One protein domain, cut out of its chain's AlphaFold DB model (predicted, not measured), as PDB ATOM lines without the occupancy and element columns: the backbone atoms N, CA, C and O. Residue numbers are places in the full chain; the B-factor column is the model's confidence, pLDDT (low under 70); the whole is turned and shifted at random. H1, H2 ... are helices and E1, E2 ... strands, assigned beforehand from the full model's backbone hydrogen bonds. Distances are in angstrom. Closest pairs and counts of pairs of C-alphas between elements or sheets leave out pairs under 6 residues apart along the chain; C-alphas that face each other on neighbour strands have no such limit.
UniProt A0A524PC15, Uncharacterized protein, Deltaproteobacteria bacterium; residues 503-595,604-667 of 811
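What this domain is: This is residues 503 to 595 and 604 to 667 of the 811 residues of an uncharacterized protein of Deltaproteobacteria bacterium (UniProt A0A524PC15). With little regular structure, the chain winds in stacked turns, a solenoid: the mixed sheet E2 E5 E8 E10 E11 E12 E13 is its long wall, the parallel sheets E1 E3 E6 E9 and E4 E7 are shorter walls, and H1 lies outside. Thirteen named strands and one named helix hold under half of the 157 printed residues; the class is mostly strand. It is compact, with a radius of gyration of the C-alphas of 14.5 A and spans of 38 by 34 by 33 A.

How they stand to each other: E11, residues 616 to 620, and E12, residues 649 to 653, are parallel neighbours, with N 619 and O 651 within hydrogen-bond range at 2.7 A. H1, residues 638 to 642, between them makes a strand-helix-strand unit with a right-handed crossover; its O i to N i+4 pair is within range.

Where its parts are: E1, residues 503 to 505, begins at (-7.537, 13.083, -5.213); E12, 13.1 A long, ends at (-6.763, 21.490, 24.091).

The domain as a whole: Residues 596 to 603 are cut out, with C-alphas 595 and 604 12.9 A apart. Residues 506 to 518 and 621 to 637 are long links. Of the printed residues, 67 have pLDDT under 70.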
ATOM      1  N   ILE A 503      -7.249  14.515  -5.239       92.12
ATOM      2  CA  ILE A 503      -7.537  13.083  -5.213       92.12
ATOM      3  C   ILE A 503      -9.045  12.878  -5.169       92.12
ATOM      4  O   ILE A 503      -9.669  13.078  -4.136       92.12
ATOM      5  N   THR A 504      -9.636  12.469  -6.289       88.19
ATOM      6  CA  THR A 504     -11.078  12.227  -6.429       88.19
ATOM      7  C   THR A 504     -11.361  10.740  -6.629       88.19
ATOM      8  O   THR A 504     -10.846  10.132  -7.574       88.19
ATOM      9  N   MET A 505     -12.165  10.134  -5.753       71.06
ATOM     10  CA  MET A 505     -12.342   8.678  -5.699       71.06
ATOM     11  C   MET A 505     -13.785   8.247  -5.437       71.06
ATOM     12  O   MET A 505     -14.575   8.966  -4.830       71.06
ATOM     13  N   ILE A 506     -14.124   7.045  -5.918       59.38
ATOM     14  CA  ILE A 506     -15.525   6.627  -6.110       59.38
ATOM     15  C   ILE A 506     -15.818   5.240  -5.533       59.38
ATOM     16  O   ILE A 506     -16.979   4.938  -5.269       59.38
ATOM     17  N   SER A 507     -14.826   4.376  -5.288       59.94
ATOM     18  CA  SER A 507     -15.127   3.057  -4.722       59.94
ATOM     19  C   SER A 507     -14.044   2.463  -3.824       59.94
ATOM     20  O   SER A 507     -12.858   2.499  -4.125       59.94
ATOM     21  N   GLY A 508     -14.507   1.831  -2.744       55.06
ATOM     22  CA  GLY A 508     -13.914   0.620  -2.189       55.06
ATOM     23  C   GLY A 508     -12.820   0.751  -1.139       55.06
ATOM     24  O   GLY A 508     -12.912  -0.033  -0.215       55.06
ATOM     25  N   ASN A 509     -11.829   1.644  -1.298       60.22
ATOM     26  CA  ASN A 509     -10.753   1.930  -0.326       60.22
ATOM     27  C   ASN A 509      -9.922   3.152  -0.795       60.22
ATOM     28  O   ASN A 509      -8.950   3.001  -1.534       60.22
ATOM     29  N   THR A 510     -10.269   4.372  -0.363       55.44
ATOM     30  CA  THR A 510      -9.615   5.638  -0.784       55.44
ATOM     31  C   THR A 510      -8.084   5.613  -0.649       55.44
ATOM     32  O   THR A 510      -7.360   6.041  -1.546       55.44
ATOM     33  N   MET A 511      -7.570   5.071   0.452       64.81
ATOM     34  CA  MET A 511      -6.139   4.853   0.663       64.81
ATOM     35  C   MET A 511      -5.985   3.528   1.376       64.81
ATOM     36  O   MET A 511      -6.252   3.443   2.568       64.81
ATOM     37  N   ASP A 512      -5.644   2.470   0.660       65.75
ATOM     38  CA  ASP A 512      -5.526   1.167   1.293       65.75
ATOM     39  C   ASP A 512      -4.114   1.022   1.852       65.75
ATOM     40  O   ASP A 512      -3.198   0.657   1.126       65.75
ATOM     41  N   LEU A 513      -3.916   1.327   3.137       60.72
ATOM     42  CA  LEU A 513      -2.658   1.092   3.848       60.72
ATOM     43  C   LEU A 513      -1.479   1.907   3.309       60.72
ATOM     44  O   LEU A 513      -0.508   1.367   2.781       60.72
ATOM     45  N   VAL A 514      -1.511   3.221   3.523       60.28
ATOM     46  CA  VAL A 514      -0.266   4.001   3.505       60.28
ATOM     47  C   VAL A 514       0.423   3.762   4.836       60.28
ATOM     48  O   VAL A 514      -0.110   4.176   5.852       60.28
ATOM     49  N   SER A 515       1.572   3.095   4.868       63.38
ATOM     50  CA  SER A 515       2.404   3.017   6.078       63.38
ATOM     51  C   SER A 515       3.831   3.418   5.746       63.38
ATOM     52  O   SER A 515       4.322   3.121   4.659       63.38
ATOM     53  N   GLY A 516       4.500   4.092   6.683       75.56
ATOM     54  CA  GLY A 516       5.934   4.354   6.577       75.56
ATOM     55  C   GLY A 516       6.376   5.815   6.582       75.56
ATOM     56  O   GLY A 516       7.525   6.056   6.218       75.56
ATOM     57  N   GLY A 517       5.560   6.785   7.013       86.94
ATOM     58  CA  GLY A 517       6.007   8.185   7.113       86.94
ATOM     59  C   GLY A 517       5.706   9.040   5.885       86.94
ATOM     60  O   GLY A 517       6.534   9.876   5.528       86.94
ATOM     61  N   SER A 518       4.574   8.820   5.209       92.12
ATOM     62  CA  SER A 518       4.188   9.645   4.054       92.12
ATOM     63  C   SER A 518       3.806  11.065   4.479       92.12
ATOM     64  O   SER A 518       3.272  11.272   5.569       92.12
ATOM     65  N   LEU A 519       4.078  12.038   3.610       95.19
ATOM     66  CA  LEU A 519       3.764  13.449   3.800       95.19
ATOM     67  C   LEU A 519       2.840  13.926   2.682       95.19
ATOM     68  O   LEU A 519       3.182  13.852   1.502       95.19
ATOM     69  N   PHE A 520       1.698  14.467   3.079       94.88
ATOM     70  CA  PHE A 520       0.745  15.128   2.206       94.88
ATOM     71  C   PHE A 520       0.677  16.602   2.595       94.88
ATOM     72  O   PHE A 520       0.494  16.926   3.767       94.88
ATOM     73  N   THR A 521       0.818  17.500   1.628       95.69
ATOM     74  CA  THR A 521       0.794  18.948   1.860       95.69
ATOM     75  C   THR A 521      -0.136  19.615   0.861       95.69
ATOM     76  O   THR A 521      -0.021  19.362  -0.337       95.69
ATOM     77  N   ARG A 522      -1.081  20.446   1.315       94.00
ATOM     78  CA  ARG A 522      -2.023  21.176   0.440       94.00
ATOM     79  C   ARG A 522      -2.809  20.283  -0.528       94.00
ATOM     80  O   ARG A 522      -3.177  20.690  -1.625       94.00
ATOM     81  N   CYS A 523      -3.037  19.032  -0.133       93.94
ATOM     82  CA  CYS A 523      -3.777  18.057  -0.933       93.94
ATOM     83  C   CYS A 523      -5.268  18.090  -0.600       93.94
ATOM     84  O   CYS A 523      -5.640  18.324   0.549       93.94
ATOM     85  N   HIS A 524      -6.116  17.782  -1.577       92.25
ATOM     86  CA  HIS A 524      -7.553  17.640  -1.368       92.25
ATOM     87  C   HIS A 524      -8.018  16.223  -1.676       92.25
ATOM     88  O   HIS A 524      -7.850  15.734  -2.791       92.25
ATOM     89  N   PHE A 525      -8.623  15.580  -0.683       90.50
ATOM     90  CA  PHE A 525      -9.222  14.259  -0.785       90.50
ATOM     91  C   PHE A 525     -10.737  14.389  -0.912       90.50
ATOM     92  O   PHE A 525     -11.412  14.778   0.038       90.50
ATOM     93  N   VAL A 526     -11.257  14.032  -2.082       88.00
ATOM     94  CA  VAL A 526     -12.681  13.974  -2.405       88.00
ATOM     95  C   VAL A 526     -13.091  12.513  -2.545       88.00
ATOM     96  O   VAL A 526     -12.644  11.813  -3.457       88.00
ATOM     97  N   CYS A 527     -13.977  12.050  -1.673       82.38
ATOM     98  CA  CYS A 527     -14.679  10.782  -1.850       82.38
ATOM     99  C   CYS A 527     -16.096  11.072  -2.393       82.38
ATOM    100  O   CYS A 527     -16.606  12.174  -2.218       82.38
ATOM    101  N   GLN A 528     -16.729  10.152  -3.126       73.88
ATOM    102  CA  GLN A 528     -18.152  10.264  -3.517       73.88
ATOM    103  C   GLN A 528     -18.879   8.900  -3.603       73.88
ATOM    104  O   GLN A 528     -19.957   8.792  -4.185       73.88
ATOM    105  N   GLY A 529     -18.320   7.830  -3.024       66.75
ATOM    106  CA  GLY A 529     -18.816   6.455  -3.195       66.75
ATOM    107  C   GLY A 529     -19.586   5.872  -2.009       66.75
ATOM    108  O   GLY A 529     -19.041   5.777  -0.918       66.75
ATOM    109  N   ALA A 530     -20.813   5.386  -2.230       54.59
ATOM    110  CA  ALA A 530     -21.762   4.990  -1.179       54.59
ATOM    111  C   ALA A 530     -21.562   3.603  -0.512       54.59
ATOM    112  O   ALA A 530     -22.385   3.238   0.328       54.59
ATOM    113  N   SER A 531     -20.558   2.782  -0.864       57.91
ATOM    114  CA  SER A 531     -20.585   1.357  -0.452       57.91
ATOM    115  C   SER A 531     -19.239   0.613  -0.399       57.91
ATOM    116  O   SER A 531     -19.092  -0.440  -1.023       57.91
ATOM    117  N   GLY A 532     -18.244   1.104   0.341       61.50
ATOM    118  CA  GLY A 532     -16.998   0.355   0.558       61.50
ATOM    119  C   GLY A 532     -16.372   0.600   1.925       61.50
ATOM    120  O   GLY A 532     -16.534   1.681   2.493       61.50
ATOM    121  N   SER A 533     -15.648  -0.400   2.435       60.69
ATOM    122  CA  SER A 533     -14.656  -0.232   3.502       60.69
ATOM    123  C   SER A 533     -13.800   0.996   3.188       60.69
ATOM    124  O   SER A 533     -13.519   1.291   2.034       60.69
ATOM    125  N   HIS A 534     -13.475   1.806   4.179       66.81
ATOM    126  CA  HIS A 534     -12.609   2.953   3.934       66.81
ATOM    127  C   HIS A 534     -11.191   2.510   4.262       66.81
ATOM    128  O   HIS A 534     -10.945   1.954   5.331       66.81
ATOM    129  N   GLY A 535     -10.282   2.704   3.311       69.00
ATOM    130  CA  GLY A 535      -8.892   2.321   3.484       69.00
ATOM    131  C   GLY A 535      -8.236   3.118   4.617       69.00
ATOM    132  O   GLY A 535      -8.648   4.244   4.925       69.00
ATOM    133  N   GLY A 536      -7.245   2.509   5.266       80.12
ATOM    134  CA  GLY A 536      -6.523   3.124   6.369       80.12
ATOM    135  C   GLY A 536      -5.248   3.858   5.959       80.12
ATOM    136  O   GLY A 536      -4.471   3.400   5.123       80.12
ATOM    137  N   VAL A 537      -4.995   4.978   6.622       85.94
ATOM    138  CA  VAL A 537      -3.721   5.686   6.626       85.94
ATOM    139  C   VAL A 537      -3.015   5.406   7.937       85.94
ATOM    140  O   VAL A 537      -3.608   5.489   9.012       85.94
ATOM    141  N   TYR A 538      -1.731   5.103   7.847       88.31
ATOM    142  CA  TYR A 538      -0.876   4.760   8.963       88.31
ATOM    143  C   TYR A 538       0.387   5.620   8.930       88.31
ATOM    144  O   TYR A 538       0.944   5.897   7.864       88.31
ATOM    145  N   ASP A 539       0.839   6.063  10.101       90.44
ATOM    146  CA  ASP A 539       2.121   6.751  10.287       90.44
ATOM    147  C   ASP A 539       2.361   7.887   9.275       90.44
ATOM    148  O   ASP A 539       3.461   8.033   8.749       90.44
ATOM    149  N   SER A 540       1.326   8.653   8.927       91.88
ATOM    150  CA  SER A 540       1.408   9.686   7.887       91.88
ATOM    151  C   SER A 540       1.150  11.078   8.448       91.88
ATOM    152  O   SER A 540       0.513  11.251   9.490       91.88
ATOM    153  N   ARG A 541       1.663  12.087   7.749       95.00
ATOM    154  CA  ARG A 541       1.498  13.498   8.082       95.00
ATOM    155  C   ARG A 541       0.723  14.215   6.982       95.00
ATOM    156  O   ARG A 541       1.042  14.060   5.807       95.00
ATOM    157  N   PHE A 542      -0.251  15.017   7.384       95.00
ATOM    158  CA  PHE A 542      -1.079  15.850   6.521       95.00
ATOM    159  C   PHE A 542      -0.959  17.305   6.963       95.00
ATOM    160  O   PHE A 542      -1.252  17.605   8.116       95.00
ATOM    161  N   ASP A 543      -0.563  18.189   6.052       96.19
ATOM    162  CA  ASP A 543      -0.344  19.613   6.305       96.19
ATOM    163  C   ASP A 543      -1.207  20.449   5.339       96.19
ATOM    164  O   ASP A 543      -1.028  20.353   4.127       96.19
ATOM    165  N   ASP A 544      -2.130  21.273   5.846       94.75
ATOM    166  CA  ASP A 544      -3.053  22.103   5.036       94.75
ATOM    167  C   ASP A 544      -3.870  21.270   4.020       94.75
ATOM    168  O   ASP A 544      -4.132  21.670   2.886       94.75
ATOM    169  N   CYS A 545      -4.234  20.043   4.400       93.94
ATOM    170  CA  CYS A 545      -5.039  19.163   3.555       93.94
ATOM    171  C   CYS A 545      -6.537  19.394   3.759       93.94
ATOM    172  O   CYS A 545      -6.987  19.643   4.874       93.94
ATOM    173  N   VAL A 546      -7.321  19.209   2.699       91.62
ATOM    174  CA  VAL A 546      -8.788  19.218   2.758       91.62
ATOM    175  C   VAL A 546      -9.307  17.794   2.589       91.62
ATOM    176  O   VAL A 546      -8.797  17.037   1.763       91.62
ATOM    177  N   TRP A 547     -10.337  17.430   3.341       89.81
ATOM    178  CA  TRP A 547     -11.042  16.154   3.245       89.81
ATOM    179  C   TRP A 547     -12.528  16.412   3.062       89.81
ATOM    180  O   TRP A 547     -13.112  17.145   3.859       89.81
ATOM    181  N   SER A 548     -13.139  15.818   2.038       87.00
ATOM    182  CA  SER A 548     -14.557  16.028   1.757       87.00
ATOM    183  C   SER A 548     -15.287  14.883   1.065       87.00
ATOM    184  O   SER A 548     -14.689  14.039   0.394       87.00
ATOM    185  N   GLY A 549     -16.613  14.881   1.232       79.94
ATOM    186  CA  GLY A 549     -17.530  13.987   0.534       79.94
ATOM    187  C   GLY A 549     -17.439  12.534   0.995       79.94
ATOM    188  O   GLY A 549     -17.352  11.637   0.177       79.94
ATOM    189  N   PHE A 550     -17.436  12.231   2.292       78.19
ATOM    190  CA  PHE A 550     -17.322  10.833   2.755       78.19
ATOM    191  C   PHE A 550     -18.707  10.226   3.110       78.19
ATOM    192  O   PHE A 550     -19.145  10.349   4.261       78.19
ATOM    193  N   PRO A 551     -19.433   9.566   2.163       68.38
ATOM    194  CA  PRO A 551     -20.799   9.067   2.371       68.38
ATOM    195  C   PRO A 551     -20.876   7.699   3.090       68.38
ATOM    196  O   PRO A 551     -20.990   6.628   2.512       68.38
ATOM    197  N   LEU A 552     -20.905   7.757   4.410       60.44
ATOM    198  CA  LEU A 552     -21.952   7.255   5.308       60.44
ATOM    199  C   LEU A 552     -22.559   5.850   5.431       60.44
ATOM    200  O   LEU A 552     -23.272   5.673   6.424       60.44
ATOM    201  N   SER A 553     -22.332   4.842   4.597       58.12
ATOM    202  CA  SER A 553     -23.019   3.562   4.888       58.12
ATOM    203  C   SER A 553     -22.299   2.681   5.923       58.12
ATOM    204  O   SER A 553     -22.980   2.153   6.802       58.12
ATOM    205  N   THR A 554     -20.960   2.558   5.922       58.78
ATOM    206  CA  THR A 554     -20.282   1.589   6.825       58.78
ATOM    207  C   THR A 554     -18.835   1.871   7.264       58.78
ATOM    208  O   THR A 554     -18.412   1.251   8.236       58.78
ATOM    209  N   GLY A 555     -18.076   2.802   6.671       62.50
ATOM    210  CA  GLY A 555     -16.678   3.074   7.066       62.50
ATOM    211  C   GLY A 555     -16.370   4.571   7.141       62.50
ATOM    212  O   GLY A 555     -16.860   5.328   6.319       62.50
ATOM    213  N   GLY A 556     -15.618   5.013   8.152       70.38
ATOM    214  CA  GLY A 556     -14.956   6.327   8.156       70.38
ATOM    215  C   GLY A 556     -13.485   6.167   7.768       70.38
ATOM    216  O   GLY A 556     -13.001   5.040   7.725       70.38
ATOM    217  N   LEU A 557     -12.758   7.257   7.512       77.31
ATOM    218  CA  LEU A 557     -11.303   7.170   7.321       77.31
ATOM    219  C   LEU A 557     -10.652   6.480   8.542       77.31
ATOM    220  O   LEU A 557     -10.926   6.829   9.689       77.31
ATOM    221  N   LEU A 558      -9.802   5.475   8.319       79.62
ATOM    222  CA  LEU A 558      -8.983   4.906   9.393       79.62
ATOM    223  C   LEU A 558      -7.659   5.671   9.374       79.62
ATOM    224  O   LEU A 558      -6.997   5.707   8.346       79.62
ATOM    225  N   ALA A 559      -7.276   6.327  10.464       82.12
ATOM    226  CA  ALA A 559      -6.051   7.124  10.520       82.12
ATOM    227  C   ALA A 559      -5.261   6.768  11.776       82.12
ATOM    228  O   ALA A 559      -5.525   7.329  12.830       82.12
ATOM    229  N   SER A 560      -4.308   5.838  11.699       84.75
ATOM    230  CA  SER A 560      -3.534   5.377  12.857       84.75
ATOM    231  C   SER A 560      -2.118   5.944  12.859       84.75
ATOM    232  O   SER A 560      -1.469   6.049  11.825       84.75
ATOM    233  N   SER A 561      -1.637   6.376  14.019       87.94
ATOM    234  CA  SER A 561      -0.382   7.121  14.189       87.94
ATOM    235  C   SER A 561      -0.219   8.312  13.229       87.94
ATOM    236  O   SER A 561       0.898   8.698  12.884       87.94
ATOM    237  N   CYS A 562      -1.328   8.908  12.784       91.00
ATOM    238  CA  CYS A 562      -1.316  10.006  11.824       91.00
ATOM    239  C   CYS A 562      -1.294  11.368  12.522       91.00
ATOM    240  O   CYS A 562      -1.816  11.527  13.629       91.00
ATOM    241  N   ARG A 563      -0.706  12.365  11.854       93.94
ATOM    242  CA  ARG A 563      -0.696  13.762  12.302       93.94
ATOM    243  C   ARG A 563      -1.321  14.661  11.245       93.94
ATOM    244  O   ARG A 563      -0.933  14.594  10.085       93.94
ATOM    245  N   PHE A 564      -2.238  15.516  11.661       94.12
ATOM    246  CA  PHE A 564      -2.940  16.477  10.823       94.12
ATOM    247  C   PHE A 564      -2.633  17.882  11.340       94.12
ATOM    248  O   PHE A 564      -2.819  18.152  12.525       94.12
ATOM    249  N   PHE A 565      -2.162  18.769  10.470       96.25
ATOM    250  CA  PHE A 565      -1.801  20.146  10.788       96.25
ATOM    251  C   PHE A 565      -2.548  21.091   9.856       96.25
ATOM    252  O   PHE A 565      -2.388  21.006   8.643       96.25
ATOM    253  N   ALA A 566      -3.349  21.999  10.412       95.19
ATOM    254  CA  ALA A 566      -4.123  22.978   9.643       95.19
ATOM    255  C   ALA A 566      -5.039  22.354   8.570       95.19
ATOM    256  O   ALA A 566      -5.338  22.983   7.562       95.19
ATOM    257  N   CYS A 567      -5.464  21.103   8.761       93.69
ATOM    258  CA  CYS A 567      -6.350  20.423   7.819       93.69
ATOM    259  C   CYS A 567      -7.810  20.860   7.987       93.69
ATOM    260  O   CYS A 567      -8.265  21.085   9.111       93.69
ATOM    261  N   GLU A 568      -8.557  20.871   6.887       91.31
ATOM    262  CA  GLU A 568     -10.001  21.097   6.869       91.31
ATOM    263  C   GLU A 568     -10.740  19.796   6.552       91.31
ATOM    264  O   GLU A 568     -10.405  19.084   5.606       91.31
ATOM    265  N   ILE A 569     -11.746  19.465   7.351       87.88
ATOM    266  CA  ILE A 569     -12.551  18.254   7.204       87.88
ATOM    267  C   ILE A 569     -14.005  18.704   7.096       87.88
ATOM    268  O   ILE A 569     -14.575  19.222   8.056       87.88
ATOM    269  N   VAL A 570     -14.588  18.567   5.906       84.94
ATOM    270  CA  VAL A 570     -15.913  19.100   5.553       84.94
ATOM    271  C   VAL A 570     -16.761  18.023   4.892       84.94
ATOM    272  O   VAL A 570     -16.214  17.136   4.257       84.94
ATOM    273  N   ASP A 571     -18.089  18.077   4.992       77.38
ATOM    274  CA  ASP A 571     -18.973  17.083   4.348       77.38
ATOM    275  C   ASP A 571     -18.567  15.621   4.672       77.38
ATOM    276  O   ASP A 571     -18.510  14.726   3.821       77.38
ATOM    277  N   THR A 572     -18.197  15.385   5.936       73.31
ATOM    278  CA  THR A 572     -17.879  14.054   6.462       73.31
ATOM    279  C   THR A 572     -18.705  13.795   7.709       73.31
ATOM    280  O   THR A 572     -18.623  14.569   8.657       73.31
ATOM    281  N   ARG A 573     -19.433  12.677   7.766       69.50
ATOM    282  CA  ARG A 573     -20.125  12.267   9.005       69.50
ATOM    283  C   ARG A 573     -19.301  11.299   9.868       69.50
ATOM    284  O   ARG A 573     -19.600  11.124  11.044       69.50
ATOM    285  N   ARG A 574     -18.254  10.654   9.327       70.75
ATOM    286  CA  ARG A 574     -17.305   9.812  10.090       70.75
ATOM    287  C   ARG A 574     -15.884   9.949   9.540       70.75
ATOM    288  O   ARG A 574     -15.653   9.606   8.385       70.75
ATOM    289  N   PHE A 575     -14.935  10.394  10.367       68.69
ATOM    290  CA  PHE A 575     -13.536  10.594   9.953       68.69
ATOM    291  C   PHE A 575     -12.533   9.646  10.626       68.69
ATOM    292  O   PHE A 575     -11.419   9.540  10.141       68.69
ATOM    293  N   ILE A 576     -12.866   8.983  11.741       67.88
ATOM    294  CA  ILE A 576     -11.887   8.166  12.482       67.88
ATOM    295  C   ILE A 576     -12.540   6.857  12.916       67.88
ATOM    296  O   ILE A 576     -13.500   6.872  13.683       67.88
ATOM    297  N   SER A 577     -12.025   5.717  12.458       59.66
ATOM    298  CA  SER A 577     -12.570   4.406  12.827       59.66
ATOM    299  C   SER A 577     -11.479   3.383  13.197       59.66
ATOM    300  O   SER A 577     -10.527   3.230  12.454       59.66
ATOM    301  N   GLU A 578     -11.635   2.705  14.342       61.44
ATOM    302  CA  GLU A 578     -10.927   1.495  14.836       61.44
ATOM    303  C   GLU A 578      -9.392   1.532  15.052       61.44
ATOM    304  O   GLU A 578      -8.629   1.777  14.135       61.44
ATOM    305  N   ASN A 579      -8.921   1.177  16.269       59.16
ATOM    306  CA  ASN A 579      -7.500   0.945  16.637       59.16
ATOM    307  C   ASN A 579      -6.496   2.083  16.320       59.16
ATOM    308  O   ASN A 579      -5.472   1.877  15.661       59.16
ATOM    309  N   ILE A 580      -6.768   3.303  16.798       65.88
ATOM    310  CA  ILE A 580      -6.096   4.519  16.308       65.88
ATOM    311  C   ILE A 580      -5.351   5.328  17.378       65.88
ATOM    312  O   ILE A 580      -5.843   5.523  18.495       65.88
ATOM    313  N   LYS A 581      -4.190   5.863  16.957       81.69
ATOM    314  CA  LYS A 581      -3.541   7.068  17.499       81.69
ATOM    315  C   LYS A 581      -3.631   8.231  16.503       81.69
ATOM    316  O   LYS A 581      -2.982   8.176  15.468       81.69
ATOM    317  N   GLY A 582      -4.419   9.267  16.769       86.31
ATOM    318  CA  GLY A 582      -4.567  10.411  15.855       86.31
ATOM    319  C   GLY A 582      -4.202  11.724  16.533       86.31
ATOM    320  O   GLY A 582      -4.624  11.959  17.662       86.31
ATOM    321  N   TYR A 583      -3.446  12.587  15.858       90.69
ATOM    322  CA  TYR A 583      -3.096  13.912  16.375       90.69
ATOM    323  C   TYR A 583      -3.529  14.995  15.392       90.69
ATOM    324  O   TYR A 583      -3.125  14.970  14.234       90.69
ATOM    325  N   PHE A 584      -4.325  15.949  15.854       92.31
ATOM    326  CA  PHE A 584      -4.871  17.049  15.069       92.31
ATOM    327  C   PHE A 584      -4.436  18.369  15.692       92.31
ATOM    328  O   PHE A 584      -4.639  18.585  16.886       92.31
ATOM    329  N   TYR A 585      -3.863  19.252  14.883       93.88
ATOM    330  CA  TYR A 585      -3.327  20.538  15.310       93.88
ATOM    331  C   TYR A 585      -3.862  21.634  14.396       93.88
ATOM    332  O   TYR A 585      -3.641  21.581  13.187       93.88
ATOM    333  N   ASN A 586      -4.528  22.645  14.952       94.31
ATOM    334  CA  ASN A 586      -5.088  23.767  14.188       94.31
ATOM    335  C   ASN A 586      -6.086  23.342  13.090       94.31
ATOM    336  O   ASN A 586      -6.223  24.032  12.084       94.31
ATOM    337  N   CYS A 587      -6.743  22.189  13.234       92.25
ATOM    338  CA  CYS A 587      -7.668  21.671  12.226       92.25
ATOM    339  C   CYS A 587      -9.062  22.302  12.338       92.25
ATOM    340  O   CYS A 587      -9.492  22.707  13.418       92.25
ATOM    341  N   LEU A 588      -9.780  22.324  11.216       89.81
ATOM    342  CA  LEU A 588     -11.143  22.833  11.100       89.81
ATOM    343  C   LEU A 588     -12.088  21.679  10.755       89.81
ATOM    344  O   LEU A 588     -11.945  21.051   9.707       89.81
ATOM    345  N   PHE A 589     -13.064  21.414  11.614       85.31
ATOM    346  CA  PHE A 589     -14.081  20.386  11.412       85.31
ATOM    347  C   PHE A 589     -15.424  21.057  11.146       85.31
ATOM    348  O   PHE A 589     -15.939  21.764  12.008       85.31
ATOM    349  N   GLY A 590     -15.957  20.865   9.939       74.50
ATOM    350  CA  GLY A 590     -17.280  21.350   9.544       74.50
ATOM    351  C   GLY A 590     -17.418  22.876   9.458       74.50
ATOM    352  O   GLY A 590     -18.516  23.398   9.517       74.50
ATOM    353  N   LYS A 591     -16.336  23.641   9.251       70.06
ATOM    354  CA  LYS A 591     -16.387  25.126   9.145       70.06
ATOM    355  C   LYS A 591     -17.435  25.679   8.177       70.06
ATOM    356  O   LYS A 591     -17.913  26.792   8.363       70.06
ATOM    357  N   HIS A 592     -17.799  24.891   7.178       64.06
ATOM    358  CA  HIS A 592     -18.798  25.224   6.172       64.06
ATOM    359  C   HIS A 592     -20.067  24.369   6.317       64.06
ATOM    360  O   HIS A 592     -20.671  23.999   5.311       64.06
ATOM    361  N   ALA A 593     -20.407  24.009   7.560       55.88
ATOM    362  CA  ALA A 593     -21.557  23.195   7.933       55.88
ATOM    363  C   ALA A 593     -22.864  23.721   7.327       55.88
ATOM    364  O   ALA A 593     -22.997  24.882   6.923       55.88
ATOM    365  N   HIS A 594     -23.821  22.813   7.216       55.25
ATOM    366  CA  HIS A 594     -25.089  23.026   6.553       55.25
ATOM    367  C   HIS A 594     -25.925  24.079   7.304       55.25
ATOM    368  O   HIS A 594     -26.779  23.743   8.106       55.25
ATOM    369  N   GLU A 595     -25.812  25.373   6.966       46.69
ATOM    370  CA  GLU A 595     -26.640  26.437   7.595       46.69
ATOM    371  C   GLU A 595     -28.170  26.311   7.347       46.69
ATOM    372  O   GLU A 595     -28.936  27.239   7.596       46.69
ATOM    373  N   THR A 604     -24.841  14.999  13.645       49.19
ATOM    374  CA  THR A 604     -23.670  15.738  14.084       49.19
ATOM    375  C   THR A 604     -22.639  15.744  12.957       49.19
ATOM    376  O   THR A 604     -22.116  14.694  12.583       49.19
ATOM    377  N   ASP A 605     -22.299  16.933  12.458       50.06
ATOM    378  CA  ASP A 605     -21.187  17.226  11.529       50.06
ATOM    379  C   ASP A 605     -19.800  16.916  12.123       50.06
ATOM    380  O   ASP A 605     -18.753  17.328  11.619       50.06
ATOM    381  N   MET A 606     -19.770  16.181  13.232       53.19
ATOM    382  CA  MET A 606     -18.559  15.881  13.957       53.19
ATOM    383  C   MET A 606     -18.069  14.475  13.653       53.19
ATOM    384  O   MET A 606     -18.860  13.532  13.556       53.19
ATOM    385  N   PRO A 607     -16.741  14.309  13.554       56.16
ATOM    386  CA  PRO A 607     -16.142  13.016  13.318       56.16
ATOM    387  C   PRO A 607     -16.497  12.083  14.475       56.16
ATOM    388  O   PRO A 607     -15.961  12.189  15.576       56.16
ATOM    389  N   VAL A 608     -17.391  11.132  14.219       57.41
ATOM    390  CA  VAL A 608     -17.560   9.998  15.120       57.41
ATOM    391  C   VAL A 608     -16.240   9.237  15.123       57.41
ATOM    392  O   VAL A 608     -15.870   8.650  14.106       57.41
ATOM    393  N   VAL A 609     -15.539   9.253  16.256       60.03
ATOM    394  CA  VAL A 609     -14.450   8.317  16.521       60.03
ATOM    395  C   VAL A 609     -15.111   7.002  16.911       60.03
ATOM    396  O   VAL A 609     -15.767   6.942  17.944       60.03
ATOM    397  N   ALA A 610     -15.047   5.983  16.058       54.12
ATOM    398  CA  ALA A 610     -15.699   4.694  16.294       54.12
ATOM    399  C   ALA A 610     -14.672   3.568  16.245       54.12
ATOM    400  O   ALA A 610     -14.242   3.191  15.169       54.12
ATOM    401  N   GLY A 611     -14.262   3.008  17.381       58.25
ATOM    402  CA  GLY A 611     -13.388   1.843  17.387       58.25
ATOM    403  C   GLY A 611     -13.323   1.042  18.680       58.25
ATOM    404  O   GLY A 611     -13.274   1.609  19.771       58.25
ATOM    405  N   THR A 612     -13.258  -0.282  18.554       56.69
ATOM    406  CA  THR A 612     -12.723  -1.162  19.600       56.69
ATOM    407  C   THR A 612     -11.195  -0.993  19.601       56.69
ATOM    408  O   THR A 612     -10.573  -0.972  18.544       56.69
ATOM    409  N   GLY A 613     -10.582  -0.741  20.763       62.16
ATOM    410  CA  GLY A 613      -9.120  -0.570  20.875       62.16
ATOM    411  C   GLY A 613      -8.551   0.824  20.558       62.16
ATOM    412  O   GLY A 613      -7.356   0.952  20.290       62.16
ATOM    413  N   LEU A 614      -9.364   1.888  20.603       56.81
ATOM    414  CA  LEU A 614      -8.843   3.265  20.596       56.81
ATOM    415  C   LEU A 614      -7.794   3.428  21.703       56.81
ATOM    416  O   LEU A 614      -8.076   3.112  22.855       56.81
ATOM    417  N   THR A 615      -6.596   3.908  21.354       65.06
ATOM    418  CA  THR A 615      -5.542   4.168  22.347       65.06
ATOM    419  C   THR A 615      -5.393   5.653  22.656       65.06
ATOM    420  O   THR A 615      -5.161   5.970  23.818       65.06
ATOM    421  N   GLN A 616      -5.525   6.562  21.675       81.62
ATOM    422  CA  GLN A 616      -5.453   8.012  21.928       81.62
ATOM    423  C   GLN A 616      -5.864   8.859  20.707       81.62
ATOM    424  O   GLN A 616      -5.299   8.687  19.631       81.62
ATOM    425  N   VAL A 617      -6.752   9.846  20.849       84.19
ATOM    426  CA  VAL A 617      -6.906  10.919  19.843       84.19
ATOM    427  C   VAL A 617      -6.753  12.274  20.516       84.19
ATOM    428  O   VAL A 617      -7.403  12.552  21.520       84.19
ATOM    429  N   VAL A 618      -5.894  13.124  19.962       87.75
ATOM    430  CA  VAL A 618      -5.609  14.456  20.500       87.75
ATOM    431  C   VAL A 618      -5.957  15.510  19.461       87.75
ATOM    432  O   VAL A 618      -5.478  15.457  18.333       87.75
ATOM    433  N   PHE A 619      -6.746  16.488  19.871       89.06
ATOM    434  CA  PHE A 619      -7.043  17.719  19.162       89.06
ATOM    435  C   PHE A 619      -6.377  18.871  19.918       89.06
ATOM    436  O   PHE A 619      -6.456  18.959  21.145       89.06
ATOM    437  N   SER A 620      -5.693  19.753  19.206       89.31
ATOM    438  CA  SER A 620      -5.010  20.898  19.797       89.31
ATOM    439  C   SER A 620      -5.254  22.131  18.952       89.31
ATOM    440  O   SER A 620      -4.927  22.145  17.764       89.31
ATOM    441  N   ASN A 621      -5.882  23.138  19.562       90.31
ATOM    442  CA  ASN A 621      -6.312  24.366  18.901       90.31
ATOM    443  C   ASN A 621      -7.189  24.105  17.657       90.31
ATOM    444  O   ASN A 621      -7.107  24.796  16.643       90.31
ATOM    445  N   CYS A 622      -8.005  23.050  17.712       87.50
ATOM    446  CA  CYS A 622      -8.931  22.692  16.641       87.50
ATOM    447  C   CYS A 622     -10.280  23.390  16.834       87.50
ATOM    448  O   CYS A 622     -10.727  23.606  17.962       87.50
ATOM    449  N   TRP A 623     -10.947  23.677  15.721       87.00
ATOM    450  CA  TRP A 623     -12.284  24.262  15.693       87.00
ATOM    451  C   TRP A 623     -13.313  23.250  15.185       87.00
ATOM    452  O   TRP A 623     -13.043  22.530  14.223       87.00
ATOM    453  N   PHE A 624     -14.488  23.222  15.809       83.12
ATOM    454  CA  PHE A 624     -15.603  22.340  15.478       83.12
ATOM    455  C   PHE A 624     -16.877  23.163  15.250       83.12
ATOM    456  O   PHE A 624     -17.254  23.976  16.095       83.12
ATOM    457  N   SER A 625     -17.577  22.922  14.140       71.31
ATOM    458  CA  SER A 625     -18.903  23.492  13.890       71.31
ATOM    459  C   SER A 625     -19.943  22.763  14.729       71.31
ATOM    460  O   SER A 625     -20.505  21.746  14.324       71.31
ATOM    461  N   THR A 626     -20.216  23.245  15.930       62.16
ATOM    462  CA  THR A 626     -21.384  22.768  16.674       62.16
ATOM    463  C   THR A 626     -22.619  23.497  16.146       62.16
ATOM    464  O   THR A 626     -22.886  24.624  16.560       62.16
ATOM    465  N   GLU A 627     -23.360  22.876  15.222       49.47
ATOM    466  CA  GLU A 627     -24.641  23.408  14.714       49.47
ATOM    467  C   GLU A 627     -25.709  23.551  15.815       49.47
ATOM    468  O   GLU A 627     -26.646  24.330  15.671       49.47
ATOM    469  N   ASP A 628     -25.575  22.838  16.936       52.44
ATOM    470  CA  ASP A 628     -26.558  22.872  18.023       52.44
ATOM    471  C   ASP A 628     -26.349  24.015  19.029       52.44
ATOM    472  O   ASP A 628     -27.141  24.163  19.961       52.44
ATOM    473  N   GLY A 629     -25.288  24.820  18.874       49.91
ATOM    474  CA  GLY A 629     -24.960  25.908  19.797       49.91
ATOM    475  C   GLY A 629     -24.683  25.457  21.238       49.91
ATOM    476  O   GLY A 629     -24.509  26.307  22.110       49.91
ATOM    477  N   SER A 630     -24.612  24.146  21.504       54.38
ATOM    478  CA  SER A 630     -24.353  23.602  22.842       54.38
ATOM    479  C   SER A 630     -22.931  23.903  23.307       54.38
ATOM    480  O   SER A 630     -22.641  23.860  24.502       54.38
ATOM    481  N   GLY A 631     -22.040  24.225  22.359       58.34
ATOM    482  CA  GLY A 631     -20.635  24.490  22.620       58.34
ATOM    483  C   GLY A 631     -19.958  23.319  23.318       58.34
ATOM    484  O   GLY A 631     -18.951  23.554  23.982       58.34
ATOM    485  N   ASP A 632     -20.511  22.106  23.219       61.94
ATOM    486  CA  ASP A 632     -20.117  20.919  23.972       61.94
ATOM    487  C   ASP A 632     -19.173  20.012  23.162       61.94
ATOM    488  O   ASP A 632     -19.002  20.163  21.954       61.94
ATOM    489  N   PHE A 633     -18.475  19.105  23.854       64.44
ATOM    490  CA  PHE A 633     -17.464  18.214  23.259       64.44
ATOM    491  C   PHE A 633     -18.019  17.391  22.084       64.44
ATOM    492  O   PHE A 633     -19.205  17.047  22.113       64.44
ATOM    493  N   PRO A 634     -17.168  16.957  21.126       62.38
ATOM    494  CA  PRO A 634     -17.585  16.047  20.082       62.38
ATOM    495  C   PRO A 634     -18.404  14.874  20.611       62.38
ATOM    496  O   PRO A 634     -17.916  14.074  21.411       62.38
ATOM    497  N   THR A 635     -19.672  14.787  20.210       57.78
ATOM    498  CA  THR A 635     -20.574  13.709  20.600       57.78
ATOM    499  C   THR A 635     -20.056  12.408  20.008       57.78
ATOM    500  O   THR A 635     -20.217  12.114  18.823       57.78
ATOM    501  N   VAL A 636     -19.420  11.601  20.854       57.25
ATOM    502  CA  VAL A 636     -19.101  10.215  20.521       57.25
ATOM    503  C   VAL A 636     -20.425   9.489  20.343       57.25
ATOM    504  O   VAL A 636     -21.244   9.464  21.265       57.25
ATOM    505  N   SER A 637     -20.666   8.957  19.142       55.78
ATOM    506  CA  SER A 637     -21.964   8.370  18.798       55.78
ATOM    507  C   SER A 637     -22.411   7.341  19.839       55.78
ATOM    508  O   SER A 637     -21.604   6.548  20.333       55.78
ATOM    509  N   SER A 638     -23.711   7.305  20.120       49.38
ATOM    510  CA  SER A 638     -24.342   6.355  21.045       49.38
ATOM    511  C   SER A 638     -24.014   4.883  20.746       49.38
ATOM    512  O   SER A 638     -23.968   4.067  21.661       49.38
ATOM    513  N   ALA A 639     -23.695   4.532  19.496       45.50
ATOM    514  CA  ALA A 639     -23.291   3.177  19.110       45.50
ATOM    515  C   ALA A 639     -21.965   2.713  19.758       45.50
ATOM    516  O   ALA A 639     -21.799   1.528  20.029       45.50
ATOM    517  N   GLN A 640     -21.035   3.626  20.053       51.09
ATOM    518  CA  GLN A 640     -19.810   3.310  20.805       51.09
ATOM    519  C   GLN A 640     -20.064   3.165  22.303       51.09
ATOM    520  O   GLN A 640     -19.406   2.363  22.965       51.09
ATOM    521  N   GLN A 641     -21.034   3.914  22.833       52.66
ATOM    522  CA  GLN A 641     -21.425   3.804  24.237       52.66
ATOM    523  C   GLN A 641     -21.945   2.391  24.553       52.66
ATOM    524  O   GLN A 641     -21.749   1.913  25.665       52.66
ATOM    525  N   GLN A 642     -22.524   1.701  23.559       49.16
ATOM    526  CA  GLN A 642     -23.098   0.358  23.702       49.16
ATOM    527  C   GLN A 642     -22.093  -0.800  23.589       49.16
ATOM    528  O   GLN A 642     -22.370  -1.877  24.111       49.16
ATOM    529  N   THR A 643     -20.945  -0.635  22.918       50.47
ATOM    530  CA  THR A 643     -20.047  -1.771  22.605       50.47
ATOM    531  C   THR A 643     -18.918  -1.996  23.612       50.47
ATOM    532  O   THR A 643     -18.116  -2.909  23.429       50.47
ATOM    533  N   GLY A 644     -18.859  -1.225  24.704       52.75
ATOM    534  CA  GLY A 644     -17.919  -1.482  25.802       52.75
ATOM    535  C   GLY A 644     -16.449  -1.231  25.452       52.75
ATOM    536  O   GLY A 644     -15.576  -1.935  25.954       52.75
ATOM    537  N   ALA A 645     -16.153  -0.249  24.591       55.19
ATOM    538  CA  ALA A 645     -14.784   0.167  24.275       55.19
ATOM    539  C   ALA A 645     -14.114   0.836  25.497       55.19
ATOM    540  O   ALA A 645     -14.042   2.057  25.607       55.19
ATOM    541  N   SER A 646     -13.621   0.021  26.427       56.97
ATOM    542  CA  SER A 646     -13.158   0.389  27.771       56.97
ATOM    543  C   SER A 646     -11.854   1.202  27.859       56.97
ATOM    544  O   SER A 646     -11.282   1.270  28.938       56.97
ATOM    545  N   ASN A 647     -11.372   1.822  26.775       67.00
ATOM    546  CA  ASN A 647     -10.078   2.532  26.754       67.00
ATOM    547  C   ASN A 647     -10.017   3.760  25.827       67.00
ATOM    548  O   ASN A 647      -8.931   4.276  25.569       67.00
ATOM    549  N   ALA A 648     -11.144   4.237  25.296       70.69
ATOM    550  CA  ALA A 648     -11.106   5.408  24.428       70.69
ATOM    551  C   ALA A 648     -10.711   6.673  25.216       70.69
ATOM    552  O   ALA A 648     -11.299   6.969  26.257       70.69
ATOM    553  N   ASP A 649      -9.717   7.404  24.704       80.06
ATOM    554  CA  ASP A 649      -9.214   8.663  25.261       80.06
ATOM    555  C   ASP A 649      -9.157   9.724  24.155       80.06
ATOM    556  O   ASP A 649      -8.307   9.664  23.261       80.06
ATOM    557  N   LEU A 650     -10.100  10.664  24.188       84.00
ATOM    558  CA  LEU A 650     -10.159  11.821  23.299       84.00
ATOM    559  C   LEU A 650      -9.800  13.059  24.108       84.00
ATOM    560  O   LEU A 650     -10.427  13.336  25.123       84.00
ATOM    561  N   MET A 651      -8.844  13.852  23.654       87.69
ATOM    562  CA  MET A 651      -8.448  15.087  24.326       87.69
ATOM    563  C   MET A 651      -8.535  16.247  23.346       87.69
ATOM    564  O   MET A 651      -8.061  16.125  22.228       87.69
ATOM    565  N   SER A 652      -9.111  17.369  23.761       88.50
ATOM    566  CA  SER A 652      -9.098  18.637  23.038       88.50
ATOM    567  C   SER A 652      -8.462  19.697  23.925       88.50
ATOM    568  O   SER A 652      -8.970  19.972  25.004       88.50
ATOM    569  N   THR A 653      -7.368  20.296  23.475       89.75
ATOM    570  CA  THR A 653      -6.763  21.490  24.091       89.75
ATOM    571  C   THR A 653      -7.114  22.709  23.258       89.75
ATOM    572  O   THR A 653      -7.232  22.581  22.036       89.75
ATOM    573  N   ASP A 654      -7.312  23.852  23.911       88.00
ATOM    574  CA  ASP A 654      -7.783  25.093  23.286       88.00
ATOM    575  C   ASP A 654      -9.008  24.843  22.390       88.00
ATOM    576  O   ASP A 654      -9.027  25.145  21.193       88.00
ATOM    577  N   HIS A 655     -10.005  24.159  22.959       85.88
ATOM    578  CA  HIS A 655     -11.185  23.695  22.244       85.88
ATOM    579  C   HIS A 655     -11.921  24.868  21.587       85.88
ATOM    580  O   HIS A 655     -12.173  25.889  22.223       85.88
ATOM    581  N   ASN A 656     -12.253  24.729  20.299       85.88
ATOM    582  CA  ASN A 656     -12.827  25.809  19.493       85.88
ATOM    583  C   ASN A 656     -11.984  27.091  19.490       85.88
ATOM    584  O   ASN A 656     -12.524  28.189  19.382       85.88
ATOM    585  N   GLN A 657     -10.658  26.938  19.577       85.94
ATOM    586  CA  GLN A 657      -9.682  28.031  19.615       85.94
ATOM    587  C   GLN A 657      -9.846  28.956  20.835       85.94
ATOM    588  O   GLN A 657      -9.399  30.105  20.822       85.94
ATOM    589  N   VAL A 658     -10.473  28.467  21.909       87.88
ATOM    590  CA  VAL A 658     -10.577  29.180  23.186       87.88
ATOM    591  C   VAL A 658      -9.408  28.768  24.072       87.88
ATOM    592  O   VAL A 658      -9.391  27.665  24.615       87.88
ATOM    593  N   ALA A 659      -8.425  29.660  24.218       88.56
ATOM    594  CA  ALA A 659      -7.219  29.398  24.998       88.56
ATOM    595  C   ALA A 659      -7.546  28.913  26.423       88.56
ATOM    596  O   ALA A 659      -8.288  29.566  27.159       88.56
ATOM    597  N   GLY A 660      -6.976  27.774  26.811       86.38
ATOM    598  CA  GLY A 660      -7.175  27.153  28.117       86.38
ATOM    599  C   GLY A 660      -8.419  26.266  28.242       86.38
ATOM    600  O   GLY A 660      -8.484  25.520  29.216       86.38
ATOM    601  N   ASP A 661      -9.359  26.266  27.281       87.38
ATOM    602  CA  ASP A 661     -10.503  25.334  27.274       87.38
ATOM    603  C   ASP A 661     -10.010  23.924  26.917       87.38
ATOM    604  O   ASP A 661      -9.904  23.530  25.752       87.38
ATOM    605  N   THR A 662      -9.642  23.167  27.946       89.62
ATOM    606  CA  THR A 662      -9.229  21.775  27.832       89.62
ATOM    607  C   THR A 662     -10.400  20.876  28.137       89.62
ATOM    608  O   THR A 662     -11.020  20.944  29.195       89.62
ATOM    609  N   ARG A 663     -10.656  19.949  27.230       89.25
ATOM    610  CA  ARG A 663     -11.714  18.969  27.374       89.25
ATOM    611  C   ARG A 663     -11.175  17.588  27.085       89.25
ATOM    612  O   ARG A 663     -10.288  17.413  26.252       89.25
ATOM    613  N   ARG A 664     -11.692  16.587  27.775       87.62
ATOM    614  CA  ARG A 664     -11.263  15.205  27.608       87.62
ATOM    615  C   ARG A 664     -12.466  14.296  27.701       87.62
ATOM    616  O   ARG A 664     -13.352  14.523  28.508       87.62
ATOM    617  N   TRP A 665     -12.484  13.244  26.914       83.44
ATOM    618  CA  TRP A 665     -13.395  12.137  27.080       83.44
ATOM    619  C   TRP A 665     -12.564  10.889  27.317       83.44
ATOM    620  O   TRP A 665     -11.747  10.527  26.475       83.44
ATOM    621  N   ARG A 666     -12.741  10.267  28.479       80.69
ATOM    622  CA  ARG A 666     -12.028   9.049  28.850       80.69
ATOM    623  C   ARG A 666     -13.002   8.088  29.503       80.69
ATOM    624  O   ARG A 666     -13.642   8.430  30.497       80.69
ATOM    625  N   ASN A 667     -13.084   6.875  28.969       75.31
ATOM    626  CA  ASN A 667     -14.012   5.846  29.438       75.31
ATOM    627  C   ASN A 667     -15.471   6.350  29.403       75.31
ATOM    628  O   ASN A 667     -15.995   6.684  28.345       75.31
TER     629      ASN A 667